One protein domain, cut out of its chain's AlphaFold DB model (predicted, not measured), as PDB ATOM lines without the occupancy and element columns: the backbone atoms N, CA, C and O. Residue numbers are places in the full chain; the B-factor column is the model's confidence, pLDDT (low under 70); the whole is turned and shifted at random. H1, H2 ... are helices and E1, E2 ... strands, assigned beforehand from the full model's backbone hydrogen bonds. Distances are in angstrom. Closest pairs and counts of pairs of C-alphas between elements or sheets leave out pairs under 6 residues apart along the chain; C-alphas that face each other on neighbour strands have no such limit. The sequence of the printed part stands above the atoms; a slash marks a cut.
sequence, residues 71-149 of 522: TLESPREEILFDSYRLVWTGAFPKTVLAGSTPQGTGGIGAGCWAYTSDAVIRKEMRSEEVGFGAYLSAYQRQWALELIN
ATOM      1  N   THR A  71     227.781 160.351 184.272       92.75
ATOM      2  CA  THR A  71     228.800 159.296 184.188       92.75
ATOM      3  C   THR A  71     230.130 159.878 184.633       92.75
ATOM      4  O   THR A  71     230.559 160.903 184.101       92.75
ATOM      5  N   LEU A  72     230.750 159.274 185.645       91.56
ATOM      6  CA  LEU A  72     232.100 159.615 186.078       91.56
ATOM      7  C   LEU A  72     233.088 158.715 185.338       91.56
ATOM      8  O   LEU A  72     232.883 157.502 185.296       91.56
ATOM      9  N   GLU A  73     234.154 159.290 184.788       90.56
ATOM     10  CA  GLU A  73     235.164 158.562 183.999       90.56
ATOM     11  C   GLU A  73     236.482 158.375 184.763       90.56
ATOM     12  O   GLU A  73     237.320 157.547 184.402       90.56
ATOM     13  N   SER A  74     236.685 159.137 185.839       87.38
ATOM     14  CA  SER A  74     237.927 159.120 186.605       87.38
ATOM     15  C   SER A  74     237.714 159.444 188.089       87.38
ATOM     16  O   SER A  74     236.752 160.128 188.447       87.38
ATOM     17  N   PRO A  75     238.648 159.046 188.975       85.69
ATOM     18  CA  PRO A  75     238.569 159.342 190.410       85.69
ATOM     19  C   PRO A  75     238.776 160.823 190.756       85.69
ATOM     20  O   PRO A  75     238.711 161.192 191.924       85.69
ATOM     21  N   ARG A  76     239.057 161.677 189.762       83.88
ATOM     22  CA  ARG A  76     239.190 163.132 189.938       83.88
ATOM     23  C   ARG A  76     237.859 163.865 189.803       83.88
ATOM     24  O   ARG A  76     237.810 165.066 190.036       83.88
ATOM     25  N   GLU A  77     236.815 163.165 189.377       87.06
ATOM     26  CA  GLU A  77     235.502 163.753 189.175       87.06
ATOM     27  C   GLU A  77     234.681 163.658 190.452       87.06
ATOM     28  O   GLU A  77     234.488 162.579 191.013       87.06
ATOM     29  N   GLU A  78     234.186 164.811 190.888       89.00
ATOM     30  CA  GLU A  78     233.243 164.910 191.991       89.00
ATOM     31  C   GLU A  78     231.811 164.966 191.454       89.00
ATOM     32  O   GLU A  78     231.541 165.460 190.356       89.00
ATOM     33  N   ILE A  79     230.880 164.482 192.264       90.25
ATOM     34  CA  ILE A  79     229.443 164.617 192.056       90.25
ATOM     35  C   ILE A  79     228.801 165.111 193.356       90.25
ATOM     36  O   ILE A  79     229.217 164.733 194.454       90.25
ATOM     37  N   LEU A  80     227.791 165.971 193.244       89.94
ATOM     38  CA  LEU A  80     227.028 166.454 194.391       89.94
ATOM     39  C   LEU A  80     225.807 165.583 194.674       89.94
ATOM     40  O   LEU A  80     224.985 165.334 193.788       89.94
ATOM     41  N   PHE A  81     225.654 165.196 195.938       89.81
ATOM     42  CA  PHE A  81     224.396 164.724 196.512       89.81
ATOM     43  C   PHE A  81     223.977 165.705 197.609       89.81
ATOM     44  O   PHE A  81     224.708 165.899 198.583       89.81
ATOM     45  N   ASP A  82     222.831 166.362 197.428       85.25
ATOM     46  CA  ASP A  82     222.424 167.539 198.201       85.25
ATOM     47  C   ASP A  82     223.528 168.618 198.226       85.25
ATOM     48  O   ASP A  82     223.872 169.195 197.199       85.25
ATOM     49  N   SER A  83     224.101 168.893 199.402       82.50
ATOM     50  CA  SER A  83     225.204 169.845 199.602       82.50
ATOM     51  C   SER A  83     226.565 169.167 199.806       82.50
ATOM     52  O   SER A  83     227.546 169.840 200.128       82.50
ATOM     53  N   TYR A  84     226.640 167.843 199.662       85.19
ATOM     54  CA  TYR A  84     227.849 167.066 199.914       85.19
ATOM     55  C   TYR A  84     228.515 166.644 198.607       85.19
ATOM     56  O   TYR A  84     227.853 166.191 197.674       85.19
ATOM     57  N   ARG A  85     229.842 166.765 198.564       88.31
ATOM     58  CA  ARG A  85     230.685 166.308 197.456       88.31
ATOM     59  C   ARG A  85     231.102 164.865 197.685       88.31
ATOM     60  O   ARG A  85     231.542 164.517 198.785       88.31
ATOM     61  N   LEU A  86     230.958 164.044 196.652       90.50
ATOM     62  CA  LEU A  86     231.371 162.651 196.652       90.50
ATOM     63  C   LEU A  86     232.241 162.348 195.439       90.50
ATOM     64  O   LEU A  86     232.044 162.908 194.362       90.50
ATOM     65  N   VAL A  87     233.149 161.397 195.612       91.88
ATOM     66  CA  VAL A  87     233.905 160.752 194.535       91.88
ATOM     67  C   VAL A  87     233.580 159.265 194.509       91.88
ATOM     68  O   VAL A  87     233.266 158.661 195.539       91.88
ATOM     69  N   TRP A  88     233.664 158.662 193.328       94.25
ATOM     70  CA  TRP A  88     233.603 157.212 193.191       94.25
ATOM     71  C   TRP A  88     235.001 156.620 193.366       94.25
ATOM     72  O   TRP A  88     235.952 157.069 192.730       94.25
ATOM     73  N   THR A  89     235.139 155.612 194.224       93.25
ATOM     74  CA  THR A  89     236.430 154.941 194.482       93.25
ATOM     75  C   THR A  89     236.489 153.518 193.926       93.25
ATOM     76  O   THR A  89     237.460 152.801 194.161       93.25
ATOM     77  N   GLY A  90     235.453 153.097 193.195       93.50
ATOM     78  CA  GLY A  90     235.388 151.800 192.527       93.50
ATOM     79  C   GLY A  90     235.900 151.834 191.084       93.50
ATOM     80  O   GLY A  90     236.667 152.708 190.685       93.50
ATOM     81  N   ALA A  91     235.448 150.870 190.279       94.44
ATOM     82  CA  ALA A  91     235.789 150.792 188.858       94.44
ATOM     83  C   ALA A  91     235.053 151.857 188.025       94.44
ATOM     84  O   ALA A  91     233.886 152.157 188.292       94.44
ATOM     85  N   PHE A  92     235.733 152.386 187.007       92.75
ATOM     86  CA  PHE A  92     235.207 153.353 186.038       92.75
ATOM     87  C   PHE A  92     234.920 152.679 184.679       92.75
ATOM     88  O   PHE A  92     235.599 151.699 184.356       92.75
ATOM     89  N   PRO A  93     233.959 153.183 183.876       94.38
ATOM     90  CA  PRO A  93     233.099 154.341 184.145       94.38
ATOM     91  C   PRO A  93     232.009 154.043 185.180       94.38
ATOM     92  O   PRO A  93     231.503 152.924 185.280       94.38
ATOM     93  N   LYS A  94     231.613 155.064 185.944       94.62
ATOM     94  CA  LYS A  94     230.519 154.980 186.913       94.62
ATOM     95  C   LYS A  94     229.323 155.797 186.452       94.62
ATOM     96  O   LYS A  94     229.314 157.015 186.586       94.62
ATOM     97  N   THR A  95     228.283 155.116 185.984       95.00
ATOM     98  CA  THR A  95     226.999 155.746 185.653       95.00
ATOM     99  C   THR A  95     226.118 155.907 186.895       95.00
ATOM    100  O   THR A  95     225.908 154.963 187.665       95.00
ATOM    101  N   VAL A  96     225.588 157.114 187.063       94.38
ATOM    102  CA  VAL A  96     224.636 157.555 188.083       94.38
ATOM    103  C   VAL A  96     223.371 157.988 187.360       94.38
ATOM    104  O   VAL A  96     223.391 158.939 186.582       94.38
ATOM    105  N   LEU A  97     222.272 157.276 187.590       94.44
ATOM    106  CA  LEU A  97     220.980 157.635 187.008       94.44
ATOM    107  C   LEU A  97     220.416 158.881 187.705       94.44
ATOM    108  O   LEU A  97     220.639 159.075 188.902       94.44
ATOM    109  N   ALA A  98     219.663 159.696 186.967       94.50
ATOM    110  CA  ALA A  98     218.987 160.869 187.513       94.50
ATOM    111  C   ALA A  98     218.057 160.489 188.680       94.50
ATOM    112  O   ALA A  98     217.345 159.484 188.620       94.50
ATOM    113  N   GLY A  99     218.085 161.281 189.752       91.81
ATOM    114  CA  GLY A  99     217.283 161.076 190.964       91.81
ATOM    115  C   GLY A  99     217.730 159.909 191.854       91.81
ATOM    116  O   GLY A  99     217.034 159.569 192.811       91.81
ATOM    117  N   SER A 100     218.867 159.274 191.558       94.25
ATOM    118  CA  SER A 100     219.405 158.195 192.390       94.25
ATOM    119  C   SER A 100     220.129 158.724 193.637       94.25
ATOM    120  O   SER A 100     220.355 159.923 193.789       94.25
ATOM    121  N   THR A 101     220.492 157.831 194.562       93.88
ATOM    122  CA  THR A 101     221.219 158.178 195.795       93.88
ATOM    123  C   THR A 101     222.555 157.436 195.873       93.88
ATOM    124  O   THR A 101     222.699 156.374 195.251       93.88
ATOM    125  N   PRO A 102     223.535 157.920 196.660       92.38
ATOM    126  CA  PRO A 102     224.779 157.191 196.898       92.38
ATOM    127  C   PRO A 102     224.528 155.759 197.400       92.38
ATOM    128  O   PRO A 102     225.072 154.799 196.855       92.38
ATOM    129  N   GLN A 103     223.608 155.589 198.360       91.88
ATOM    130  CA  GLN A 103     223.184 154.272 198.849       91.88
ATOM    131  C   GLN A 103     222.609 153.389 197.734       91.88
ATOM    132  O   GLN A 103     223.018 152.239 197.599       91.88
ATOM    133  N   GLY A 104     221.713 153.927 196.902       91.50
ATOM    134  CA  GLY A 104     221.075 153.185 195.809       91.50
ATOM    135  C   GLY A 104     221.990 152.874 194.621       91.50
ATOM    136  O   GLY A 104     221.613 152.100 193.748       91.50
ATOM    137  N   THR A 105     223.193 153.455 194.572       92.25
ATOM    138  CA  THR A 105     224.126 153.320 193.439       92.25
ATOM    139  C   THR A 105     225.478 152.732 193.829       92.25
ATOM    140  O   THR A 105     226.436 152.863 193.071       92.25
ATOM    141  N   GLY A 106     225.578 152.046 194.966       91.31
ATOM    142  CA  GLY A 106     226.796 151.322 195.356       91.31
ATOM    143  C   GLY A 106     227.173 151.455 196.826       91.31
ATOM    144  O   GLY A 106     228.063 150.742 197.275       91.31
ATOM    145  N   GLY A 107     226.501 152.322 197.585       92.38
ATOM    146  CA  GLY A 107     226.796 152.532 199.002       92.38
ATOM    147  C   GLY A 107     227.954 153.499 199.247       92.38
ATOM    148  O   GLY A 107     228.588 153.991 198.315       92.38
ATOM    149  N   ILE A 108     228.209 153.773 200.527       90.81
ATOM    150  CA  ILE A 108     229.336 154.589 200.997       90.81
ATOM    151  C   ILE A 108     230.423 153.654 201.538       90.81
ATOM    152  O   ILE A 108     230.114 152.759 202.324       90.81
ATOM    153  N   GLY A 109     231.683 153.857 201.145       86.25
ATOM    154  CA  GLY A 109     232.816 153.071 201.640       86.25
ATOM    155  C   GLY A 109     233.940 152.881 200.622       86.25
ATOM    156  O   GLY A 109     233.902 153.413 199.513       86.25
ATOM    157  N   ALA A 110     234.954 152.105 201.007       85.69
ATOM    158  CA  ALA A 110     236.073 151.762 200.132       85.69
ATOM    159  C   ALA A 110     235.591 150.953 198.916       85.69
ATOM    160  O   ALA A 110     234.889 149.957 199.070       85.69
ATOM    161  N   GLY A 111     235.970 151.386 197.712       91.25
ATOM    162  CA  GLY A 111     235.479 150.804 196.459       91.25
ATOM    163  C   GLY A 111     234.080 151.285 196.054       91.25
ATOM    164  O   GLY A 111     233.583 150.878 195.004       91.25
ATOM    165  N   CYS A 112     233.464 152.163 196.850       94.56
ATOM    166  CA  CYS A 112     232.148 152.743 196.616       94.56
ATOM    167  C   CYS A 112     232.230 154.282 196.630       94.56
ATOM    168  O   CYS A 112     233.270 154.863 196.297       94.56
ATOM    169  N   TRP A 113     231.142 154.968 196.987       93.69
ATOM    170  CA  TRP A 113     231.154 156.419 197.154       93.69
ATOM    171  C   TRP A 113     231.923 156.828 198.410       93.69
ATOM    172  O   TRP A 113     231.747 156.241 199.477       93.69
ATOM    173  N   ALA A 114     232.730 157.877 198.296       89.94
ATOM    174  CA  ALA A 114     233.429 158.489 199.416       89.94
ATOM    175  C   ALA A 114     233.155 159.995 199.441       89.94
ATOM    176  O   ALA A 114     233.240 160.660 198.410       89.94
ATOM    177  N   TYR A 115     232.832 160.533 200.616       87.69
ATOM    178  CA  TYR A 115     232.690 161.974 200.808       87.69
ATOM    179  C   TYR A 115     234.060 162.654 200.750       87.69
ATOM    180  O   TYR A 115     235.009 162.176 201.371       87.69
ATOM    181  N   THR A 116     234.159 163.784 200.047       83.81
ATOM    182  CA  THR A 116     235.397 164.583 199.996       83.81
ATOM    183  C   THR A 116     235.434 165.712 201.027       83.81
ATOM    184  O   THR A 116     236.473 166.344 201.203       83.81
ATOM    185  N   SER A 117     234.335 165.948 201.756       78.81
ATOM    186  CA  SER A 117     234.265 166.925 202.849       78.81
ATOM    187  C   SER A 117     234.181 166.272 204.233       78.81
ATOM    188  O   SER A 117     233.676 165.163 204.400       78.81
ATOM    189  N   ASP A 118     234.633 166.997 205.260       80.50
ATOM    190  CA  ASP A 118     234.585 166.574 206.667       80.50
ATOM    191  C   ASP A 118     233.189 166.730 207.306       80.50
ATOM    192  O   ASP A 118     232.961 166.301 208.439       80.50
ATOM    193  N   ALA A 119     232.234 167.327 206.589       79.56
ATOM    194  CA  ALA A 119     230.908 167.657 207.102       79.56
ATOM    195  C   ALA A 119     230.109 166.415 207.540       79.56
ATOM    196  O   ALA A 119     229.362 166.484 208.518       79.56
ATOM    197  N   VAL A 120     230.289 165.275 206.863       79.88
ATOM    198  CA  VAL A 120     229.655 164.003 207.248       79.88
ATOM    199  C   VAL A 120     230.292 163.434 208.510       79.88
ATOM    200  O   VAL A 120     229.566 163.108 209.443       79.88
ATOM    201  N   ILE A 121     231.625 163.443 208.612       83.19
ATOM    202  CA  ILE A 121     232.336 163.013 209.826       83.19
ATOM    203  C   ILE A 121     231.900 163.864 211.025       83.19
ATOM    204  O   ILE A 121     231.569 163.325 212.078       83.19
ATOM    205  N   ARG A 122     231.805 165.195 210.880       84.06
ATOM    206  CA  ARG A 122     231.314 166.081 211.954       84.06
ATOM    207  C   ARG A 122     229.865 165.782 212.345       84.06
ATOM    208  O   ARG A 122     229.537 165.835 213.530       84.06
ATOM    209  N   LYS A 123     229.002 165.479 211.370       84.62
ATOM    210  CA  LYS A 123     227.605 165.083 211.609       84.62
ATOM    211  C   LYS A 123     227.535 163.768 212.389       84.62
ATOM    212  O   LYS A 123     226.825 163.704 213.385       84.62
ATOM    213  N   GLU A 124     228.289 162.758 211.969       87.12
ATOM    214  CA  GLU A 124     228.349 161.444 212.616       87.12
ATOM    215  C   GLU A 124     228.950 161.530 214.024       87.12
ATOM    216  O   GLU A 124     228.399 160.962 214.961       87.12
ATOM    217  N   MET A 125     230.013 162.313 214.221       85.50
ATOM    218  CA  MET A 125     230.609 162.549 215.543       85.50
ATOM    219  C   MET A 125     229.657 163.251 216.523       85.50
ATOM    220  O   MET A 125     229.771 163.046 217.731       85.50
ATOM    221  N   ARG A 126     228.738 164.092 216.024       83.50
ATOM    222  CA  ARG A 126     227.726 164.795 216.836       83.50
ATOM    223  C   ARG A 126     226.454 163.968 217.066       83.50
ATOM    224  O   ARG A 126     225.631 164.368 217.880       83.50
ATOM    225  N   SER A 127     226.267 162.875 216.333       81.19
ATOM    226  CA  SER A 127     225.031 162.093 216.365       81.19
ATOM    227  C   SER A 127     224.837 161.356 217.696       81.19
ATOM    228  O   SER A 127     225.796 160.842 218.271       81.19
ATOM    229  N   GLU A 128     223.582 161.276 218.139       74.62
ATOM    230  CA  GLU A 128     223.131 160.492 219.302       74.62
ATOM    231  C   GLU A 128     222.690 159.063 218.909       74.62
ATOM    232  O   GLU A 128     222.444 158.222 219.769       74.62
ATOM    233  N   GLU A 129     222.609 158.771 217.607       77.19
ATOM    234  CA  GLU A 129     222.159 157.483 217.068       77.19
ATOM    235  C   GLU A 129     223.151 156.336 217.349       77.19
ATOM    236  O   GLU A 129     224.378 156.509 217.325       77.19
ATOM    237  N   VAL A 130     222.625 155.121 217.552       74.19
ATOM    238  CA  VAL A 130     223.435 153.911 217.789       74.19
ATOM    239  C   VAL A 130     224.375 153.654 216.607       74.19
ATOM    240  O   VAL A 130     223.950 153.619 215.457       74.19
ATOM    241  N   GLY A 131     225.663 153.439 216.899       75.06
ATOM    242  CA  GLY A 131     226.707 153.224 215.889       75.06
ATOM    243  C   GLY A 131     227.490 154.482 215.483       75.06
ATOM    244  O   GLY A 131     228.505 154.346 214.807       75.06
ATOM    245  N   PHE A 132     227.095 155.676 215.946       82.50
ATOM    246  CA  PHE A 132     227.780 156.949 215.661       82.50
ATOM    247  C   PHE A 132     228.397 157.602 216.921       82.50
ATOM    248  O   PHE A 132     228.512 156.974 217.967       82.50
ATOM    249  N   GLY A 133     228.903 158.837 216.860       84.25
ATOM    250  CA  GLY A 133     229.511 159.495 218.027       84.25
ATOM    251  C   GLY A 133     230.676 158.698 218.641       84.25
ATOM    252  O   GLY A 133     231.707 158.497 218.002       84.25
ATOM    253  N   ALA A 134     230.517 158.228 219.886       73.19
ATOM    254  CA  ALA A 134     231.529 157.454 220.626       73.19
ATOM    255  C   ALA A 134     231.877 156.102 219.988       73.19
ATOM    256  O   ALA A 134     232.991 155.602 220.145       73.19
ATOM    257  N   TYR A 135     230.927 155.505 219.268       72.94
ATOM    258  CA  TYR A 135     231.119 154.209 218.624       72.94
ATOM    259  C   TYR A 135     232.214 154.261 217.545       72.94
ATOM    260  O   TYR A 135     232.901 153.264 217.327       72.94
ATOM    261  N   LEU A 136     232.452 155.438 216.948       80.50
ATOM    262  CA  LEU A 136     233.498 155.659 215.942       80.50
ATOM    263  C   LEU A 136     234.923 155.479 216.500       80.50
ATOM    264  O   LEU A 136     235.848 155.238 215.731       80.50
ATOM    265  N   SER A 137     235.113 155.563 217.825       77.50
ATOM    266  CA  SER A 137     236.392 155.307 218.508       77.50
ATOM    267  C   SER A 137     236.420 153.976 219.273       77.50
ATOM    268  O   SER A 137     237.257 153.785 220.155       77.50
ATOM    269  N   ALA A 138     235.515 153.049 218.932       60.34
ATOM    270  CA  ALA A 138     235.380 151.723 219.544       60.34
ATOM    271  C   ALA A 138     235.052 151.727 221.055       60.34
ATOM    272  O   ALA A 138     235.290 150.743 221.756       60.34
ATOM    273  N   TYR A 139     234.477 152.814 221.576       61.84
ATOM    274  CA  TYR A 139     234.053 152.897 222.973       61.84
ATOM    275  C   TYR A 139     232.612 152.376 223.167       61.84
ATOM    276  O   TYR A 139     231.681 152.903 222.560       61.84
ATOM    277  N   GLN A 140     232.398 151.388 224.053       56.69
ATOM    278  CA  GLN A 140     231.066 150.841 224.384       56.69
ATOM    279  C   GLN A 140     230.906 150.559 225.897       56.69
ATOM    280  O   GLN A 140     231.678 149.799 226.481       56.69
ATOM    281  N   ARG A 141     229.862 151.115 226.539       56.53
ATOM    282  CA  ARG A 141     229.373 150.702 227.877       56.53
ATOM    283  C   ARG A 141     227.841 150.642 227.884       56.53
ATOM    284  O   ARG A 141     227.196 151.674 227.740       56.53
ATOM    285  N   GLN A 142     227.269 149.448 228.068       52.69
ATOM    286  CA  GLN A 142     225.863 149.155 227.742       52.69
ATOM    287  C   GLN A 142     224.792 149.961 228.500       52.69
ATOM    288  O   GLN A 142     223.771 150.273 227.906       52.69
ATOM    289  N   TRP A 143     225.001 150.348 229.763       46.97
ATOM    290  CA  TRP A 143     223.970 151.070 230.533       46.97
ATOM    291  C   TRP A 143     223.968 152.596 230.353       46.97
ATOM    292  O   TRP A 143     222.993 153.246 230.710       46.97
ATOM    293  N   ALA A 144     225.042 153.191 229.825       53.88
ATOM    294  CA  ALA A 144     225.187 154.652 229.746       53.88
ATOM    295  C   ALA A 144     224.612 155.264 228.452       53.88
ATOM    296  O   ALA A 144     224.641 156.480 228.279       53.88
ATOM    297  N   LEU A 145     224.118 154.420 227.545       51.72
ATOM    298  CA  LEU A 145     223.697 154.797 226.196       51.72
ATOM    299  C   LEU A 145     222.403 155.619 226.163       51.72
ATOM    300  O   LEU A 145     222.212 156.388 225.234       51.72
ATOM    301  N   GLU A 146     221.548 155.501 227.180       53.59
ATOM    302  CA  GLU A 146     220.230 156.159 227.204       53.59
ATOM    303  C   GLU A 146     220.252 157.579 227.801       53.59
ATOM    304  O   GLU A 146     219.245 158.277 227.768       53.59
ATOM    305  N   LEU A 147     221.383 158.022 228.364       54.94
ATOM    306  CA  LEU A 147     221.473 159.266 229.146       54.94
ATOM    307  C   LEU A 147     222.554 160.244 228.671       54.94
ATOM    308  O   LEU A 147     222.622 161.359 229.190       54.94
ATOM    309  N   ILE A 148     223.436 159.842 227.749       59.12
ATOM    310  CA  ILE A 148     224.638 160.619 227.428       59.12
ATOM    311  C   ILE A 148     224.687 160.986 225.947       59.12
ATOM    312  O   ILE A 148     225.085 160.194 225.101       59.12
ATOM    313  N   ASN A 149     224.351 162.247 225.676       63.91
ATOM    314  CA  ASN A 149     224.158 162.814 224.339       63.91
ATOM    315  C   ASN A 149     225.428 162.873 223.464       63.91
ATOM    316  O   ASN A 149     225.331 163.069 222.261       63.91
TER     317      ASN A 149
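This is residues 71 to 149 of the 522 residues of an uncharacterized protein of Klebsiella quasipneumoniae (UniProt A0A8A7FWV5). With little regular structure, the domain is a rod: a small head of antiparallel sheet E1 - E2 - E4, E3 and loop 97 to 112, and an arm of H1, H2 and tail 138 to 149. The 79 printed residues, 28 in named elements, hold four strands, then two helices: mixed class. The whole is loose, radius of gyration of the C-alphas 15.7 A, spanning 48 by 21 by 20 A.

E1, residues 78 to 81, begins at C-alpha 78 (233.243, 164.910, 191.991). E2 is 84 to 88, 13.2 A long; E3 94 to 96; E4 113 to 115; H1 119 to 126, 10.6 A. H2, 133 to 137, ends at C-alpha 137 (236.392, 155.307, 218.508).

Hairpin E1 and E2 has N 79 and O 86 within hydrogen-bond range, 2.9 A; antiparallel E2 and E4 have N 87 and O 114, 2.9 A. Residues 71 to 72 pair antiparallel with 94 to 95 of E3. H1 touches H2; their closest C-alphas, Met 125 and Gly 133, are 4.1 A apart. Every O i to N i+4 pair is within range in H1; in H2 0 of 1, but 2 of 2 O i to N i+3.

The farthest C-alphas, Glu 73 and Trp 143, are 48.4 A apart. The printed part has no cut. E3 to E4 is a long link. Residues 138 to 149 have pLDDT under 70.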